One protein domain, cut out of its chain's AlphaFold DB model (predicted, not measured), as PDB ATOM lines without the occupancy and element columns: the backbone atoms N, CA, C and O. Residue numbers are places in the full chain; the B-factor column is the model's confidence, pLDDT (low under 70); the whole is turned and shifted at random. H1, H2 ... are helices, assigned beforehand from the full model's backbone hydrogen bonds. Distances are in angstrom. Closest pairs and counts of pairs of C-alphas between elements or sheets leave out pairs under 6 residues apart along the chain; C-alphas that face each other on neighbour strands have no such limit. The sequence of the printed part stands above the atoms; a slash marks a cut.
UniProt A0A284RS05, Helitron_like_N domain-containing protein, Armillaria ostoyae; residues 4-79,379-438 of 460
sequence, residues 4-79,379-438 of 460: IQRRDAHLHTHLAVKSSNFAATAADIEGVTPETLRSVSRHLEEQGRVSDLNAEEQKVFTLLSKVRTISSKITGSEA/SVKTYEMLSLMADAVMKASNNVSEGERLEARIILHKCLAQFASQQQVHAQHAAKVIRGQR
ATOM      1  N   ILE A   4     122.980 155.731  46.198       80.25
ATOM      2  CA  ILE A   4     123.348 155.278  44.846       80.25
ATOM      3  C   ILE A   4     124.861 155.417  44.659       80.25
ATOM      4  O   ILE A   4     125.551 154.439  44.385       80.25
ATOM      5  N   GLN A   5     125.393 156.609  44.930       79.06
ATOM      6  CA  GLN A   5     126.823 156.894  44.829       79.06
ATOM      7  C   GLN A   5     127.653 156.033  45.783       79.06
ATOM      8  O   GLN A   5     128.733 155.584  45.414       79.06
ATOM      9  N   ARG A   6     127.155 155.765  47.002       81.75
ATOM     10  CA  ARG A   6     127.814 154.839  47.939       81.75
ATOM     11  C   ARG A   6     127.901 153.437  47.348       81.75
ATOM     12  O   ARG A   6     128.964 152.826  47.426       81.75
ATOM     13  N   ARG A   7     126.817 152.931  46.749       84.31
ATOM     14  CA  ARG A   7     126.800 151.607  46.113       84.31
ATOM     15  C   ARG A   7     127.809 151.527  44.969       84.31
ATOM     16  O   ARG A   7     128.592 150.579  44.935       84.31
ATOM     17  N   ASP A   8     127.835 152.535  44.098       83.50
ATOM     18  CA  ASP A   8     128.789 152.620  42.987       83.50
ATOM     19  C   ASP A   8     130.233 152.697  43.506       83.50
ATOM     20  O   ASP A   8     131.100 151.948  43.054       83.50
ATOM     21  N   ALA A   9     130.491 153.530  44.520       83.31
ATOM     22  CA  ALA A   9     131.802 153.649  45.151       83.31
ATOM     23  C   ALA A   9     132.273 152.317  45.746       83.31
ATOM     24  O   ALA A   9     133.417 151.924  45.532       83.31
ATOM     25  N   HIS A  10     131.407 151.589  46.457       84.00
ATOM     26  CA  HIS A  10     131.734 150.264  46.985       84.00
ATOM     27  C   HIS A  10     132.031 149.256  45.873       84.00
ATOM     28  O   HIS A  10     133.050 148.566  45.946       84.00
ATOM     29  N   LEU A  11     131.185 149.189  44.840       84.56
ATOM     30  CA  LEU A  11     131.361 148.273  43.713       84.56
ATOM     31  C   LEU A  11     132.677 148.543  42.976       84.56
ATOM     32  O   LEU A  11     133.487 147.637  42.790       84.56
ATOM     33  N   HIS A  12     132.916 149.790  42.580       83.19
ATOM     34  CA  HIS A  12     134.084 150.138  41.776       83.19
ATOM     35  C   HIS A  12     135.382 150.137  42.584       83.19
ATOM     36  O   HIS A  12     136.422 149.771  42.038       83.19
ATOM     37  N   THR A  13     135.328 150.433  43.887       81.44
ATOM     38  CA  THR A  13     136.475 150.216  44.785       81.44
ATOM     39  C   THR A  13     136.806 148.728  44.871       81.44
ATOM     40  O   THR A  13     137.960 148.351  44.707       81.44
ATOM     41  N   HIS A  14     135.805 147.862  45.059       81.06
ATOM     42  CA  HIS A  14     136.006 146.408  45.106       81.06
ATOM     43  C   HIS A  14     136.610 145.856  43.811       81.06
ATOM     44  O   HIS A  14     137.530 145.045  43.856       81.06
ATOM     45  N   LEU A  15     136.135 146.324  42.655       80.38
ATOM     46  CA  LEU A  15     136.693 145.943  41.354       80.38
ATOM     47  C   LEU A  15     138.131 146.446  41.165       80.38
ATOM     48  O   LEU A  15     138.969 145.702  40.664       80.38
ATOM     49  N   ALA A  16     138.439 147.676  41.588       76.19
ATOM     50  CA  ALA A  16     139.791 148.228  41.503       76.19
ATOM     51  C   ALA A  16     140.787 147.455  42.385       76.19
ATOM     52  O   ALA A  16     141.897 147.157  41.941       76.19
ATOM     53  N   VAL A  17     140.361 147.081  43.596       74.69
ATOM     54  CA  VAL A  17     141.144 146.290  44.561       74.69
ATOM     55  C   VAL A  17     141.418 144.870  44.054       74.69
ATOM     56  O   VAL A  17     142.477 144.312  44.312       74.69
ATOM     57  N   LYS A  18     140.498 144.288  43.277       72.00
ATOM     58  CA  LYS A  18     140.666 142.959  42.667       72.00
ATOM     59  C   LYS A  18     141.517 142.941  41.393       72.00
ATOM     60  O   LYS A  18     141.699 141.873  40.811       72.00
ATOM     61  N   SER A  19     142.005 144.088  40.923       73.81
ATOM     62  CA  SER A  19     142.862 144.124  39.736       73.81
ATOM     63  C   SER A  19     144.229 143.493  40.019       73.81
ATOM     64  O   SER A  19     144.773 143.645  41.110       73.81
ATOM     65  N   SER A  20     144.817 142.823  39.023       70.69
ATOM     66  CA  SER A  20     146.140 142.180  39.132       70.69
ATOM     67  C   SER A  20     147.246 143.144  39.577       70.69
ATOM     68  O   SER A  20     148.196 142.742  40.237       70.69
ATOM     69  N   ASN A  21     147.094 144.431  39.257       70.19
ATOM     70  CA  ASN A  21     148.076 145.472  39.559       70.19
ATOM     71  C   ASN A  21     147.846 146.125  40.933       70.19
ATOM     72  O   ASN A  21     148.606 147.013  41.326       70.19
ATOM     73  N   PHE A  22     146.791 145.739  41.662       75.69
ATOM     74  CA  PHE A  22     146.443 146.397  42.916       75.69
ATOM     75  C   PHE A  22     147.479 146.151  44.008       75.69
ATOM     76  O   PHE A  22     147.831 147.105  44.681       75.69
ATOM     77  N   ALA A  23     148.022 144.937  44.138       74.19
ATOM     78  CA  ALA A  23     149.019 144.630  45.170       74.19
ATOM     79  C   ALA A  23     150.256 145.543  45.075       74.19
ATOM     80  O   ALA A  23     150.696 146.088  46.082       74.19
ATOM     81  N   ALA A  24     150.747 145.787  43.855       72.50
ATOM     82  CA  ALA A  24     151.847 146.720  43.615       72.50
ATOM     83  C   ALA A  24     151.463 148.170  43.952       72.50
ATOM     84  O   ALA A  24     152.261 148.906  44.515       72.50
ATOM     85  N   THR A  25     150.220 148.572  43.659       76.81
ATOM     86  CA  THR A  25     149.760 149.943  43.931       76.81
ATOM     87  C   THR A  25     149.373 150.168  45.400       76.81
ATOM     88  O   THR A  25     149.385 151.297  45.883       76.81
ATOM     89  N   ALA A  26     148.981 149.117  46.120       81.06
ATOM     90  CA  ALA A  26     148.520 149.199  47.499       81.06
ATOM     91  C   ALA A  26     149.649 149.658  48.422       81.06
ATOM     92  O   ALA A  26     149.427 150.557  49.222       81.06
ATOM     93  N   ALA A  27     150.862 149.131  48.233       80.44
ATOM     94  CA  ALA A  27     152.038 149.549  48.992       80.44
ATOM     95  C   ALA A  27     152.337 151.050  48.828       80.44
ATOM     96  O   ALA A  27     152.629 151.729  49.812       80.44
ATOM     97  N   ASP A  28     152.201 151.580  47.606       81.06
ATOM     98  CA  ASP A  28     152.364 153.012  47.349       81.06
ATOM     99  C   ASP A  28     151.285 153.835  48.053       81.06
ATOM    100  O   ASP A  28     151.600 154.854  48.653       81.06
ATOM    101  N   ILE A  29     150.023 153.388  48.017       82.62
ATOM    102  CA  ILE A  29     148.895 154.071  48.669       82.62
ATOM    103  C   ILE A  29     149.045 154.066  50.195       82.62
ATOM    104  O   ILE A  29     148.809 155.089  50.831       82.62
ATOM    105  N   GLU A  30     149.433 152.935  50.777       83.31
ATOM    106  CA  GLU A  30     149.633 152.770  52.222       83.31
ATOM    107  C   GLU A  30     150.819 153.587  52.745       83.31
ATOM    108  O   GLU A  30     150.838 153.963  53.915       83.31
ATOM    109  N   GLY A  31     151.796 153.881  51.881       81.50
ATOM    110  CA  GLY A  31     152.921 154.761  52.190       81.50
ATOM    111  C   GLY A  31     152.584 156.256  52.165       81.50
ATOM    112  O   GLY A  31     153.390 157.061  52.629       81.50
ATOM    113  N   VAL A  32     151.415 156.657  51.648       85.56
ATOM    114  CA  VAL A  32     151.026 158.072  51.580       85.56
ATOM    115  C   VAL A  32     150.524 158.560  52.939       85.56
ATOM    116  O   VAL A  32     149.473 158.136  53.420       85.56
ATOM    117  N   THR A  33     151.232 159.528  53.524       87.94
ATOM    118  CA  THR A  33     150.836 160.174  54.782       87.94
ATOM    119  C   THR A  33     150.072 161.488  54.550       87.94
ATOM    120  O   THR A  33     150.212 162.121  53.491       87.94
ATOM    121  N   PRO A  34     149.263 161.947  55.529       88.00
ATOM    122  CA  PRO A  34     148.613 163.257  55.472       88.00
ATOM    123  C   PRO A  34     149.597 164.417  55.275       88.00
ATOM    124  O   PRO A  34     149.291 165.377  54.567       88.00
ATOM    125  N   GLU A  35     150.782 164.333  55.877       90.69
ATOM    126  CA  GLU A  35     151.825 165.357  55.813       90.69
ATOM    127  C   GLU A  35     152.380 165.479  54.393       90.69
ATOM    128  O   GLU A  35     152.467 166.590  53.867       90.69
ATOM    129  N   THR A  36     152.666 164.347  53.737       90.44
ATOM    130  CA  THR A  36     153.122 164.318  52.341       90.44
ATOM    131  C   THR A  36     152.061 164.909  51.412       90.44
ATOM    132  O   THR A  36     152.376 165.747  50.568       90.44
ATOM    133  N   LEU A  37     150.780 164.566  51.605       90.38
ATOM    134  CA  LEU A  37     149.679 165.136  50.814       90.38
ATOM    135  C   LEU A  37     149.560 166.659  50.977       90.38
ATOM    136  O   LEU A  37     149.372 167.362  49.982       90.38
ATOM    137  N   ARG A  38     149.700 167.188  52.202       92.12
ATOM    138  CA  ARG A  38     149.675 168.641  52.449       92.12
ATOM    139  C   ARG A  38     150.899 169.355  51.890       92.12
ATOM    140  O   ARG A  38     150.746 170.451  51.357       92.12
ATOM    141  N   SER A  39     152.079 168.740  51.983       91.75
ATOM    142  CA  SER A  39     153.311 169.276  51.393       91.75
ATOM    143  C   SER A  39     153.142 169.479  49.888       91.75
ATOM    144  O   SER A  39     153.277 170.601  49.398       91.75
ATOM    145  N   VAL A  40     152.722 168.427  49.174       90.88
ATOM    146  CA  VAL A  40     152.509 168.490  47.720       90.88
ATOM    147  C   VAL A  40     151.359 169.431  47.360       90.88
ATOM    148  O   VAL A  40     151.454 170.165  46.379       90.88
ATOM    149  N   SER A  41     150.285 169.460  48.157       90.69
ATOM    150  CA  SER A  41     149.197 170.428  47.974       90.69
ATOM    151  C   SER A  41     149.716 171.866  47.991       90.69
ATOM    152  O   SER A  41     149.459 172.606  47.046       90.69
ATOM    153  N   ARG A  42     150.469 172.254  49.027       91.38
ATOM    154  CA  ARG A  42     151.018 173.612  49.160       91.38
ATOM    155  C   ARG A  42     151.994 173.943  48.030       91.38
ATOM    156  O   ARG A  42     151.881 175.006  47.436       91.38
ATOM    157  N   HIS A  43     152.879 173.010  47.675       89.62
ATOM    158  CA  HIS A  43     153.812 173.184  46.552       89.62
ATOM    159  C   HIS A  43     153.084 173.511  45.242       89.62
ATOM    160  O   HIS A  43     153.467 174.430  44.525       89.62
ATOM    161  N   LEU A  44     151.998 172.793  44.939       87.75
ATOM    162  CA  LEU A  44     151.199 173.047  43.735       87.75
ATOM    163  C   LEU A  44     150.353 174.327  43.829       87.75
ATOM    164  O   LEU A  44     150.101 174.962  42.805       87.75
ATOM    165  N   GLU A  45     149.890 174.695  45.025       89.88
ATOM    166  CA  GLU A  45     149.181 175.958  45.272       89.88
ATOM    167  C   GLU A  45     150.094 177.169  45.018       89.88
ATOM    168  O   GLU A  45     149.679 178.138  44.381       89.88
ATOM    169  N   GLU A  46     151.366 177.057  45.400       90.69
ATOM    170  CA  GLU A  46     152.434 178.040  45.172       90.69
ATOM    171  C   GLU A  46     153.019 177.990  43.741       90.69
ATOM    172  O   GLU A  46     154.046 178.603  43.461       90.69
ATOM    173  N   GLN A  47     152.347 177.301  42.807       85.75
ATOM    174  CA  GLN A  47     152.737 177.145  41.394       85.75
ATOM    175  C   GLN A  47     154.041 176.360  41.149       85.75
ATOM    176  O   GLN A  47     154.619 176.436  40.060       85.75
ATOM    177  N   GLY A  48     154.486 175.561  42.119       84.50
ATOM    178  CA  GLY A  48     155.585 174.614  41.951       84.50
ATOM    179  C   GLY A  48     155.274 173.531  40.910       84.50
ATOM    180  O   GLY A  48     154.112 173.174  40.673       84.50
ATOM    181  N   ARG A  49     156.304 172.989  40.244       85.00
ATOM    182  CA  ARG A  49     156.118 171.976  39.192       85.00
ATOM    183  C   ARG A  49     156.142 170.571  39.781       85.00
ATOM    184  O   ARG A  49     156.849 170.292  40.745       85.00
ATOM    185  N   VAL A  50     155.414 169.649  39.147       81.69
ATOM    186  CA  VAL A  50     155.413 168.218  39.521       81.69
ATOM    187  C   VAL A  50     156.809 167.593  39.381       81.69
ATOM    188  O   VAL A  50     157.144 166.677  40.121       81.69
ATOM    189  N   SER A  51     157.635 168.114  38.467       84.38
ATOM    190  CA  SER A  51     159.031 167.698  38.272       84.38
ATOM    191  C   SER A  51     159.932 167.944  39.479       84.38
ATOM    192  O   SER A  51     160.987 167.326  39.569       84.38
ATOM    193  N   ASP A  52     159.531 168.842  40.379       87.38
ATOM    194  CA  ASP A  52     160.356 169.286  41.504       87.38
ATOM    195  C   ASP A  52     160.148 168.396  42.743       87.38
ATOM    196  O   ASP A  52     160.837 168.547  43.749       87.38
ATOM    197  N   LEU A  53     159.194 167.463  42.667       89.25
ATOM    198  CA  LEU A  53     158.807 166.570  43.753       89.25
ATOM    199  C   LEU A  53     159.734 165.361  43.839       89.25
ATOM    200  O   LEU A  53     160.097 164.757  42.821       89.25
ATOM    201  N   ASN A  54     160.046 164.946  45.065       89.38
ATOM    202  CA  ASN A  54     160.832 163.736  45.297       89.38
ATOM    203  C   ASN A  54     160.018 162.450  45.026       89.38
ATOM    204  O   ASN A  54     158.804 162.480  44.824       89.38
ATOM    205  N   ALA A  55     160.687 161.293  45.026       84.25
ATOM    206  CA  ALA A  55     160.054 160.011  44.702       84.25
ATOM    207  C   ALA A  55     158.892 159.633  45.646       84.25
ATOM    208  O   ALA A  55     157.918 159.036  45.193       84.25
ATOM    209  N   GLU A  56     158.962 159.993  46.931       82.88
ATOM    210  CA  GLU A  56     157.882 159.740  47.898       82.88
ATOM    211  C   GLU A  56     156.695 160.682  47.673       82.88
ATOM    212  O   GLU A  56     155.542 160.252  47.671       82.88
ATOM    213  N   GLU A  57     156.965 161.957  47.398       86.31
ATOM    214  CA  GLU A  57     155.941 162.945  47.053       86.31
ATOM    215  C   GLU A  57     155.217 162.587  45.756       86.31
ATOM    216  O   GLU A  57     154.009 162.783  45.654       86.31
ATOM    217  N   GLN A  58     155.902 161.989  44.779       85.69
ATOM    218  CA  GLN A  58     155.267 161.552  43.534       85.69
ATOM    219  C   GLN A  58     154.245 160.420  43.739       85.69
ATOM    220  O   GLN A  58     153.275 160.334  42.976       85.69
ATOM    221  N   LYS A  59     154.363 159.604  44.801       85.38
ATOM    222  CA  LYS A  59     153.395 158.529  45.107       85.38
ATOM    223  C   LYS A  59     151.989 159.054  45.391       85.38
ATOM    224  O   LYS A  59     151.011 158.339  45.161       85.38
ATOM    225  N   VAL A  60     151.835 160.319  45.801       87.81
ATOM    226  CA  VAL A  60     150.499 160.914  45.994       87.81
ATOM    227  C   VAL A  60     149.684 160.929  44.698       87.81
ATOM    228  O   VAL A  60     148.458 160.794  44.733       87.81
ATOM    229  N   PHE A  61     150.344 161.022  43.537       85.75
ATOM    230  CA  PHE A  61     149.668 160.984  42.240       85.75
ATOM    231  C   PHE A  61     149.155 159.591  41.890       85.75
ATOM    232  O   PHE A  61     148.148 159.478  41.185       85.75
ATOM    233  N   THR A  62     149.770 158.537  42.428       84.25
ATOM    234  CA  THR A  62     149.259 157.168  42.333       84.25
ATOM    235  C   THR A  62     147.910 157.055  43.041       84.25
ATOM    236  O   THR A  62     146.928 156.611  42.433       84.25
ATOM    237  N   LEU A  63     147.816 157.545  44.284       84.94
ATOM    238  CA  LEU A  63     146.550 157.617  45.020       84.94
ATOM    239  C   LEU A  63     145.521 158.481  44.275       84.94
ATOM    240  O   LEU A  63     144.400 158.029  44.018       84.94
ATOM    241  N   LEU A  64     145.909 159.690  43.856       85.06
ATOM    242  CA  LEU A  64     145.039 160.608  43.114       85.06
ATOM    243  C   LEU A  64     144.484 159.973  41.832       85.06
ATOM    244  O   LEU A  64     143.286 160.075  41.555       85.06
ATOM    245  N   SER A  65     145.332 159.288  41.067       82.12
ATOM    246  CA  SER A  65     144.956 158.596  39.832       82.12
ATOM    247  C   SER A  65     143.941 157.478  40.091       82.12
ATOM    248  O   SER A  65     142.927 157.377  39.387       82.12
ATOM    249  N   LYS A  66     144.136 156.673  41.146       83.00
ATOM    250  CA  LYS A  66     143.188 155.611  41.523       83.00
ATOM    251  C   LYS A  66     141.847 156.169  41.986       83.00
ATOM    252  O   LYS A  66     140.809 155.700  41.512       83.00
ATOM    253  N   VAL A  67     141.847 157.203  42.830       82.06
ATOM    254  CA  VAL A  67     140.609 157.874  43.265       82.06
ATOM    255  C   VAL A  67     139.869 158.469  42.066       82.06
ATOM    256  O   VAL A  67     138.666 158.248  41.936       82.06
ATOM    257  N   ARG A  68     140.561 159.149  41.140       78.44
ATOM    258  CA  ARG A  68     139.956 159.675  39.898       78.44
ATOM    259  C   ARG A  68     139.363 158.564  39.033       78.44
ATOM    260  O   ARG A  68     138.245 158.703  38.544       78.44
ATOM    261  N   THR A  69     140.073 157.446  38.892       77.19
ATOM    262  CA  THR A  69     139.614 156.289  38.107       77.19
ATOM    263  C   THR A  69     138.316 155.716  38.667       77.19
ATOM    264  O   THR A  69     137.360 155.528  37.914       77.19
ATOM    265  N   ILE A  70     138.243 155.484  39.981       76.88
ATOM    266  CA  ILE A  70     137.029 154.964  40.630       76.88
ATOM    267  C   ILE A  70     135.908 156.006  40.571       76.88
ATOM    268  O   ILE A  70     134.787 155.680  40.182       76.88
ATOM    269  N   SER A  71     136.222 157.269  40.874       77.31
ATOM    270  CA  SER A  71     135.271 158.380  40.815       77.31
ATOM    271  C   SER A  71     134.634 158.510  39.430       77.31
ATOM    272  O   SER A  71     133.434 158.745  39.341       77.31
ATOM    273  N   SER A  72     135.372 158.241  38.341       72.88
ATOM    274  CA  SER A  72     134.845 158.317  36.964       72.88
ATOM    275  C   SER A  72     133.695 157.358  36.650       72.88
ATOM    276  O   SER A  72     133.017 157.513  35.631       72.88
ATOM    277  N   LYS A  73     133.494 156.357  37.512       74.38
ATOM    278  CA  LYS A  73     132.414 155.373  37.422       74.38
ATOM    279  C   LYS A  73     131.248 155.674  38.363       74.38
ATOM    280  O   LYS A  73     130.232 154.997  38.290       74.38
ATOM    281  N   ILE A  74     131.382 156.680  39.225       75.56
ATOM    282  CA  ILE A  74     130.321 157.132  40.124       75.56
ATOM    283  C   ILE A  74     129.446 158.138  39.377       75.56
ATOM    284  O   ILE A  74     129.933 159.146  38.865       75.56
ATOM    285  N   THR A  75     128.142 157.877  39.338       70.94
ATOM    286  CA  THR A  75     127.172 158.755  38.669       70.94
ATOM    287  C   THR A  75     127.122 160.143  39.327       70.94
ATOM    288  O   THR A  75     127.080 160.254  40.559       70.94
ATOM    289  N   GLY A  76     127.120 161.205  38.514       68.75
ATOM    290  CA  GLY A  76     127.106 162.599  38.979       68.75
ATOM    291  C   GLY A  76     128.440 163.103  39.539       68.75
ATOM    292  O   GLY A  76     128.504 164.200  40.090       68.75
ATOM    293  N   SER A  77     129.516 162.314  39.443       70.56
ATOM    294  CA  SER A  77     130.851 162.783  39.817       70.56
ATOM    295  C   SER A  77     131.450 163.654  38.713       70.56
ATOM    296  O   SER A  77     131.224 163.418  37.524       70.56
ATOM    297  N   GLU A  78     132.320 164.592  39.083       66.12
ATOM    298  CA  GLU A  78     133.109 165.362  38.110       66.12
ATOM    299  C   GLU A  78     133.938 164.458  37.184       66.12
ATOM    300  O   GLU A  78     134.122 164.743  36.004       66.12
ATOM    301  N   ALA A  79     134.406 163.319  37.696       64.62
ATOM    302  CA  ALA A  79     135.193 162.376  36.919       64.62
ATOM    303  C   ALA A  79     134.348 161.587  35.898       64.62
ATOM    304  O   ALA A  79     134.916 161.033  34.955       64.62
ATOM    305  N   SER A 379     135.814 171.159  38.555       56.59
ATOM    306  CA  SER A 379     135.514 172.357  39.348       56.59
ATOM    307  C   SER A 379     136.541 172.615  40.457       56.59
ATOM    308  O   SER A 379     136.718 173.756  40.868       56.59
ATOM    309  N   VAL A 380     137.233 171.561  40.899       68.75
ATOM    310  CA  VAL A 380     138.222 171.571  41.981       68.75
ATOM    311  C   VAL A 380     139.627 171.469  41.386       68.75
ATOM    312  O   VAL A 380     139.874 170.654  40.489       68.75
ATOM    313  N   LYS A 381     140.568 172.275  41.880       77.19
ATOM    314  CA  LYS A 381     141.972 172.226  41.444       77.19
ATOM    315  C   LYS A 381     142.696 171.023  42.055       77.19
ATOM    316  O   LYS A 381     142.289 170.458  43.067       77.19
ATOM    317  N   THR A 382     143.807 170.611  41.443       81.06
ATOM    318  CA  THR A 382     144.562 169.434  41.908       81.06
ATOM    319  C   THR A 382     145.067 169.587  43.348       81.06
ATOM    320  O   THR A 382     144.975 168.625  44.103       81.06
ATOM    321  N   TYR A 383     145.543 170.767  43.760       81.44
ATOM    322  CA  TYR A 383     145.987 170.974  45.145       81.44
ATOM    323  C   TYR A 383     144.826 170.860  46.144       81.44
ATOM    324  O   TYR A 383     144.942 170.159  47.142       81.44
ATOM    325  N   GLU A 384     143.656 171.422  45.829       82.88
ATOM    326  CA  GLU A 384     142.449 171.301  46.659       82.88
ATOM    327  C   GLU A 384     142.040 169.828  46.834       82.88
ATOM    328  O   GLU A 384     141.709 169.395  47.937       82.88
ATOM    329  N   MET A 385     142.143 169.017  45.770       83.88
ATOM    330  CA  MET A 385     141.937 167.565  45.852       83.88
ATOM    331  C   MET A 385     142.925 166.883  46.798       83.88
ATOM    332  O   MET A 385     142.510 166.039  47.589       83.88
ATOM    333  N   LEU A 386     144.213 167.221  46.721       87.62
ATOM    334  CA  LEU A 386     145.239 166.641  47.592       87.62
ATOM    335  C   LEU A 386     145.026 167.041  49.056       87.62
ATOM    336  O   LEU A 386     145.123 166.188  49.935       87.62
ATOM    337  N   SER A 387     144.649 168.295  49.312       88.12
ATOM    338  CA  SER A 387     144.287 168.777  50.648       88.12
ATOM    339  C   SER A 387     143.101 167.995  51.232       88.12
ATOM    340  O   SER A 387     143.175 167.460  52.338       88.12
ATOM    341  N   LEU A 388     142.040 167.790  50.439       87.56
ATOM    342  CA  LEU A 388     140.897 166.964  50.845       87.56
ATOM    343  C   LEU A 388     141.283 165.501  51.097       87.56
ATOM    344  O   LEU A 388     140.758 164.872  52.020       87.56
ATOM    345  N   MET A 389     142.189 164.939  50.293       88.50
ATOM    346  CA  MET A 389     142.722 163.598  50.541       88.50
ATOM    347  C   MET A 389     143.505 163.542  51.849       88.50
ATOM    348  O   MET A 389     143.323 162.582  52.593       88.50
ATOM    349  N   ALA A 390     144.313 164.559  52.162       89.12
ATOM    350  CA  ALA A 390     145.078 164.617  53.406       89.12
ATOM    351  C   ALA A 390     144.157 164.544  54.627       89.12
ATOM    352  O   ALA A 390     144.389 163.746  55.536       89.12
ATOM    353  N   ASP A 391     143.066 165.307  54.614       87.00
ATOM    354  CA  ASP A 391     142.073 165.286  55.689       87.00
ATOM    355  C   ASP A 391     141.347 163.939  55.790       87.00
ATOM    356  O   ASP A 391     141.028 163.477  56.888       87.00
ATOM    357  N   ALA A 392     141.084 163.288  54.653       87.12
ATOM    358  CA  ALA A 392     140.474 161.961  54.624       87.12
ATOM    359  C   ALA A 392     141.403 160.888  55.210       87.12
ATOM    360  O   ALA A 392     140.948 160.072  56.015       87.12
ATOM    361  N   VAL A 393     142.688 160.911  54.835       87.00
ATOM    362  CA  VAL A 393     143.712 159.989  55.349       87.00
ATOM    363  C   VAL A 393     143.933 160.234  56.837       87.00
ATOM    364  O   VAL A 393     143.854 159.290  57.607       87.00
ATOM    365  N   MET A 394     144.073 161.488  57.275       87.25
ATOM    366  CA  MET A 394     144.230 161.837  58.693       87.25
ATOM    367  C   MET A 394     143.083 161.290  59.553       87.25
ATOM    368  O   MET A 394     143.309 160.629  60.566       87.25
ATOM    369  N   LYS A 395     141.831 161.520  59.136       83.62
ATOM    370  CA  LYS A 395     140.653 160.995  59.848       83.62
ATOM    371  C   LYS A 395     140.620 159.471  59.873       83.62
ATOM    372  O   LYS A 395     140.068 158.890  60.804       83.62
ATOM    373  N   ALA A 396     141.134 158.824  58.833       82.25
ATOM    374  CA  ALA A 396     141.197 157.375  58.771       82.25
ATOM    375  C   ALA A 396     142.290 156.827  59.702       82.25
ATOM    376  O   ALA A 396     141.996 155.908  60.457       82.25
ATOM    377  N   SER A 397     143.472 157.450  59.738       81.44
ATOM    378  CA  SER A 397     144.582 157.082  60.625       81.44
ATOM    379  C   SER A 397     144.230 157.196  62.110       81.44
ATOM    380  O   SER A 397     144.612 156.329  62.883       81.44
ATOM    381  N   ASN A 398     143.424 158.186  62.514       78.31
ATOM    382  CA  ASN A 398     142.983 158.333  63.913       78.31
ATOM    383  C   ASN A 398     142.118 157.168  64.438       78.31
ATOM    384  O   ASN A 398     141.890 157.077  65.639       78.31
ATOM    385  N   ASN A 399     141.584 156.320  63.553       71.56
ATOM    386  CA  ASN A 399     140.760 155.164  63.924       71.56
ATOM    387  C   ASN A 399     141.541 153.838  63.895       71.56
ATOM    388  O   ASN A 399     140.940 152.781  64.070       71.56
ATOM    389  N   VAL A 400     142.845 153.890  63.622       70.75
ATOM    390  CA  VAL A 400     143.733 152.730  63.515       70.75
ATOM    391  C   VAL A 400     144.590 152.652  64.778       70.75
ATOM    392  O   VAL A 400     145.003 153.683  65.308       70.75
ATOM    393  N   SER A 401     144.822 151.442  65.288       68.44
ATOM    394  CA  SER A 401     145.655 151.246  66.480       68.44
ATOM    395  C   SER A 401     147.135 151.498  66.174       68.44
ATOM    396  O   SER A 401     147.575 151.353  65.032       68.44
ATOM    397  N   GLU A 402     147.925 151.889  67.181       55.84
ATOM    398  CA  GLU A 402     149.362 152.141  66.998       55.84
ATOM    399  C   GLU A 402     150.066 150.921  66.376       55.84
ATOM    400  O   GLU A 402     150.000 149.812  66.899       55.84
ATOM    401  N   GLY A 403     150.746 151.136  65.243       53.84
ATOM    402  CA  GLY A 403     151.493 150.102  64.515       53.84
ATOM    403  C   GLY A 403     150.733 149.420  63.372       53.84
ATOM    404  O   GLY A 403     151.366 148.779  62.530       53.84
ATOM    405  N   GLU A 404     149.412 149.588  63.274       57.56
ATOM    406  CA  GLU A 404     148.629 149.100  62.136       57.56
ATOM    407  C   GLU A 404     148.699 150.088  60.959       57.56
ATOM    408  O   GLU A 404     148.594 151.306  61.122       57.56
ATOM    409  N   ARG A 405     148.884 149.570  59.738       59.75
ATOM    410  CA  ARG A 405     148.789 150.379  58.515       59.75
ATOM    411  C   ARG A 405     147.358 150.386  58.012       59.75
ATOM    412  O   ARG A 405     146.673 149.366  58.012       59.75
ATOM    413  N   LEU A 406     146.922 151.549  57.550       67.25
ATOM    414  CA  LEU A 406     145.596 151.716  56.986       67.25
ATOM    415  C   LEU A 406     145.526 151.025  55.623       67.25
ATOM    416  O   LEU A 406     146.210 151.437  54.695       67.25
ATOM    417  N   GLU A 407     144.672 150.013  55.490       80.06
ATOM    418  CA  GLU A 407     144.525 149.265  54.240       80.06
ATOM    419  C   GLU A 407     144.180 150.207  53.070       80.06
ATOM    420  O   GLU A 407     143.267 151.042  53.171       80.06
ATOM    421  N   ALA A 408     144.856 150.045  51.925       80.81
ATOM    422  CA  ALA A 408     144.658 150.893  50.741       80.81
ATOM    423  C   ALA A 408     143.178 151.036  50.328       80.81
ATOM    424  O   ALA A 408     142.738 152.086  49.852       80.81
ATOM    425  N   ARG A 409     142.369 149.994  50.555       81.00
ATOM    426  CA  ARG A 409     140.920 150.009  50.310       81.00
ATOM    427  C   ARG A 409     140.183 151.052  51.157       81.00
ATOM    428  O   ARG A 409     139.275 151.714  50.645       81.00
ATOM    429  N   ILE A 410     140.541 151.189  52.433       84.00
ATOM    430  CA  ILE A 410     139.919 152.144  53.357       84.00
ATOM    431  C   ILE A 410     140.318 153.567  52.968       84.00
ATOM    432  O   ILE A 410     139.439 154.430  52.886       84.00
ATOM    433  N   ILE A 411     141.599 153.791  52.643       85.44
ATOM    434  CA  ILE A 411     142.106 155.078  52.136       85.44
ATOM    435  C   ILE A 411     141.281 155.529  50.928       85.44
ATOM    436  O   ILE A 411     140.680 156.605  50.946       85.44
ATOM    437  N   LEU A 412     141.172 154.670  49.909       84.00
ATOM    438  CA  LEU A 412     140.431 154.974  48.684       84.00
ATOM    439  C   LEU A 412     138.971 155.342  48.970       84.00
ATOM    440  O   LEU A 412     138.473 156.343  48.452       84.00
ATOM    441  N   HIS A 413     138.284 154.567  49.815       83.50
ATOM    442  CA  HIS A 413     136.877 154.819  50.140       83.50
ATOM    443  C   HIS A 413     136.678 156.136  50.901       83.50
ATOM    444  O   HIS A 413     135.756 156.894  50.588       83.50
ATOM    445  N   LYS A 414     137.565 156.453  51.851       85.81
ATOM    446  CA  LYS A 414     137.521 157.703  52.626       85.81
ATOM    447  C   LYS A 414     137.796 158.920  51.746       85.81
ATOM    448  O   LYS A 414     137.050 159.896  51.838       85.81
ATOM    449  N   CYS A 415     138.782 158.850  50.850       87.19
ATOM    450  CA  CYS A 415     139.048 159.915  49.880       87.19
ATOM    451  C   CYS A 415     137.845 160.147  48.951       87.19
ATOM    452  O   CYS A 415     137.421 161.288  48.770       87.19
ATOM    453  N   LEU A 416     137.232 159.079  48.422       83.56
ATOM    454  CA  LEU A 416     136.017 159.179  47.596       83.56
ATOM    455  C   LEU A 416     134.850 159.815  48.364       83.56
ATOM    456  O   LEU A 416     134.142 160.671  47.830       83.56
ATOM    457  N   ALA A 417     134.660 159.426  49.627       82.50
ATOM    458  CA  ALA A 417     133.615 159.981  50.476       82.50
ATOM    459  C   ALA A 417     133.815 161.474  50.756       82.50
ATOM    460  O   ALA A 417     132.834 162.218  50.731       82.50
ATOM    461  N   GLN A 418     135.061 161.898  50.987       84.44
ATOM    462  CA  GLN A 418     135.416 163.299  51.204       84.44
ATOM    463  C   GLN A 418     135.228 164.135  49.930       84.44
ATOM    464  O   GLN A 418     134.740 165.256  49.995       84.44
ATOM    465  N   PHE A 419     135.533 163.585  48.755       77.12
ATOM    466  CA  PHE A 419     135.315 164.294  47.486       77.12
ATOM    467  C   PHE A 419     133.829 164.543  47.238       77.12
ATOM    468  O   PHE A 419     133.413 165.647  46.902       77.12
ATOM    469  N   ALA A 420     133.009 163.526  47.479       73.25
ATOM    470  CA  ALA A 420     131.572 163.623  47.291       73.25
ATOM    471  C   ALA A 420     130.822 164.293  48.461       73.25
ATOM    472  O   ALA A 420     129.596 164.390  48.398       73.25
ATOM    473  N   SER A 421     131.487 164.673  49.559       73.88
ATOM    474  CA  SER A 421     130.878 165.486  50.627       73.88
ATOM    475  C   SER A 421     131.050 166.984  50.384       73.88
ATOM    476  O   SER A 421     130.203 167.758  50.813       73.88
ATOM    477  N   GLN A 422     132.102 167.378  49.663       70.81
ATOM    478  CA  GLN A 422     132.358 168.768  49.273       70.81
ATOM    479  C   GLN A 422     131.595 169.187  48.012       70.81
ATOM    480  O   GLN A 422     131.492 170.372  47.705       70.81
ATOM    481  N   GLN A 423     131.049 168.223  47.267       69.69
ATOM    482  CA  GLN A 423     130.309 168.509  46.048       69.69
ATOM    483  C   GLN A 423     128.913 169.047  46.385       69.69
ATOM    484  O   GLN A 423     128.038 168.310  46.844       69.69
ATOM    485  N   GLN A 424     128.690 170.331  46.112       73.88
ATOM    486  CA  GLN A 424     127.342 170.876  46.013       73.88
ATOM    487  C   GLN A 424     126.702 170.387  44.712       73.88
ATOM    488  O   GLN A 424     127.320 170.428  43.649       73.88
ATOM    489  N   VAL A 425     125.466 169.899  44.801       77.19
ATOM    490  CA  VAL A 425     124.726 169.366  43.656       77.19
ATOM    491  C   VAL A 425     123.450 170.167  43.484       77.19
ATOM    492  O   VAL A 425     122.671 170.322  44.423       77.19
ATOM    493  N   HIS A 426     123.222 170.660  42.272       83.19
ATOM    494  CA  HIS A 426     121.999 171.376  41.939       83.19
ATOM    495  C   HIS A 426     120.768 170.462  42.033       83.19
ATOM    496  O   HIS A 426     120.834 169.286  41.664       83.19
ATOM    497  N   ALA A 427     119.622 170.995  42.460       87.81
ATOM    498  CA  ALA A 427     118.417 170.203  42.719       87.81
ATOM    499  C   ALA A 427     117.928 169.418  41.483       87.81
ATOM    500  O   ALA A 427     117.627 168.228  41.586       87.81
ATOM    501  N   GLN A 428     117.941 170.035  40.293       87.88
ATOM    502  CA  GLN A 428     117.611 169.348  39.031       87.88
ATOM    503  C   GLN A 428     118.564 168.177  38.732       87.88
ATOM    504  O   GLN A 428     118.134 167.131  38.245       87.88
ATOM    505  N   HIS A 429     119.852 168.321  39.057       85.56
ATOM    506  CA  HIS A 429     120.832 167.251  38.878       85.56
ATOM    507  C   HIS A 429     120.630 166.126  39.885       85.56
ATOM    508  O   HIS A 429     120.677 164.954  39.513       85.56
ATOM    509  N   ALA A 430     120.310 166.453  41.137       86.19
ATOM    510  CA  ALA A 430     119.927 165.448  42.120       86.19
ATOM    511  C   ALA A 430     118.696 164.646  41.651       86.19
ATOM    512  O   ALA A 430     118.739 163.415  41.652       86.19
ATOM    513  N   ALA A 431     117.646 165.323  41.167       89.81
ATOM    514  CA  ALA A 431     116.456 164.676  40.606       89.81
ATOM    515  C   ALA A 431     116.807 163.743  39.435       89.81
ATOM    516  O   ALA A 431     116.305 162.620  39.346       89.81
ATOM    517  N   LYS A 432     117.725 164.181  38.568       88.12
ATOM    518  CA  LYS A 432     118.194 163.418  37.413       88.12
ATOM    519  C   LYS A 432     118.900 162.121  37.811       88.12
ATOM    520  O   LYS A 432     118.545 161.053  37.306       88.12
ATOM    521  N   VAL A 433     119.841 162.207  38.752       83.69
ATOM    522  CA  VAL A 433     120.593 161.053  39.274       83.69
ATOM    523  C   VAL A 433     119.668 160.075  40.002       83.69
ATOM    524  O   VAL A 433     119.748 158.872  39.764       83.69
ATOM    525  N   ILE A 434     118.754 160.571  40.843       86.31
ATOM    526  CA  ILE A 434     117.796 159.731  41.586       86.31
ATOM    527  C   ILE A 434     116.882 158.952  40.632       86.31
ATOM    528  O   ILE A 434     116.588 157.784  40.876       86.31
ATOM    529  N   ARG A 435     116.483 159.561  39.509       88.38
ATOM    530  CA  ARG A 435     115.668 158.915  38.464       88.38
ATOM    531  C   ARG A 435     116.477 158.034  37.504       88.38
ATOM    532  O   ARG A 435     115.924 157.555  36.517       88.38
ATOM    533  N   GLY A 436     117.775 157.832  37.755       84.50
ATOM    534  CA  GLY A 436     118.644 156.979  36.940       84.50
ATOM    535  C   GLY A 436     118.895 157.508  35.523       84.50
ATOM    536  O   GLY A 436     119.218 156.734  34.623       84.50
ATOM    537  N   GLN A 437     118.722 158.812  35.294       87.06
ATOM    538  CA  GLN A 437     118.952 159.429  33.989       87.06
ATOM    539  C   GLN A 437     120.424 159.824  33.820       87.06
ATOM    540  O   GLN A 437     121.059 160.327  34.743       87.06
ATOM    541  N   ARG A 438     120.962 159.651  32.606       83.25
ATOM    542  CA  ARG A 438     122.331 160.072  32.257       83.25
ATOM    543  C   ARG A 438     122.378 161.556  31.910       83.25
ATOM    544  O   ARG A 438     121.434 162.083  31.326       83.25
TER     545      ARG A 438
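This is residues 4 to 79 and 379 to 438 of the 460 residues of the protein "Helitron_like_N domain-containing protein" of Armillaria ostoyae (UniProt A0A284RS05). H4 and H6 cross at the core of this all-helix domain, with H1 and H2 packed on one side of them and H3 and H5, side by side, on the other. The small H7 sits out at one end, touching no helix, and residues 399 to 404 stick out as a free loop. The printed part has 136 residues with seven named helices, H1 to H7 in chain order, and no named strand. It is compact, with a radius of gyration of the C-alphas of 15.4 A and spans of 45 by 34 by 28 A.

The longest helix, H4, covers residues 55 to 71, 25.1 A from C-alpha 55 at (160.054, 160.011, 44.702) to C-alpha 71. H5 is residues 382 to 397, 22.4 A, and H6 residues 408 to 422, 21.7 A. H1 is residues 4 to 17, 19.9 A, from C-alpha 4 at (123.348, 155.278, 44.846). H2 is residues 22 to 30, H3 residues 34 to 45, and H7 residues 427 to 434, ending at C-alpha 434 (117.796, 159.731, 41.586).

H6 touches H4, with residues 412 to 416 of H6 alone, at a steep tilt of 66 degrees; the closest C-alphas, of Val 67 and Leu 412, are 6.1 A apart. H5 touches H6 at Met 389 and Cys 415, closest C-alphas 5.2 A. H3 and H5 touch at a shallow tilt of 11 degrees, opposite ways, with C-alphas of Ser 41 and Tyr 383 closest at 4.3 A. H1 touches H6 at a shallow tilt of 29 degrees, closest C-alphas Val 17 and Arg 409, 6.9 A. H2 touches H4, by residues 59 to 63 of H4 alone, closest C-alphas Ile 29 and Leu 63, 5.6 A. Every O i to N i+4 pair is within hydrogen-bond range in H1, H3, H5, H6 and H7, against 3 of 5 in H2 and 9 of 13 in H4.

The C-alphas farthest apart, of Gly 403 and Gln 428, are 46.6 A apart. Residues 80 to 378 are not printed, and C-alphas 79 and 379 are 10.3 A apart across the cut. Of the links printed whole, none is long. Twelve residues have pLDDT under 70, among them 401 to 406.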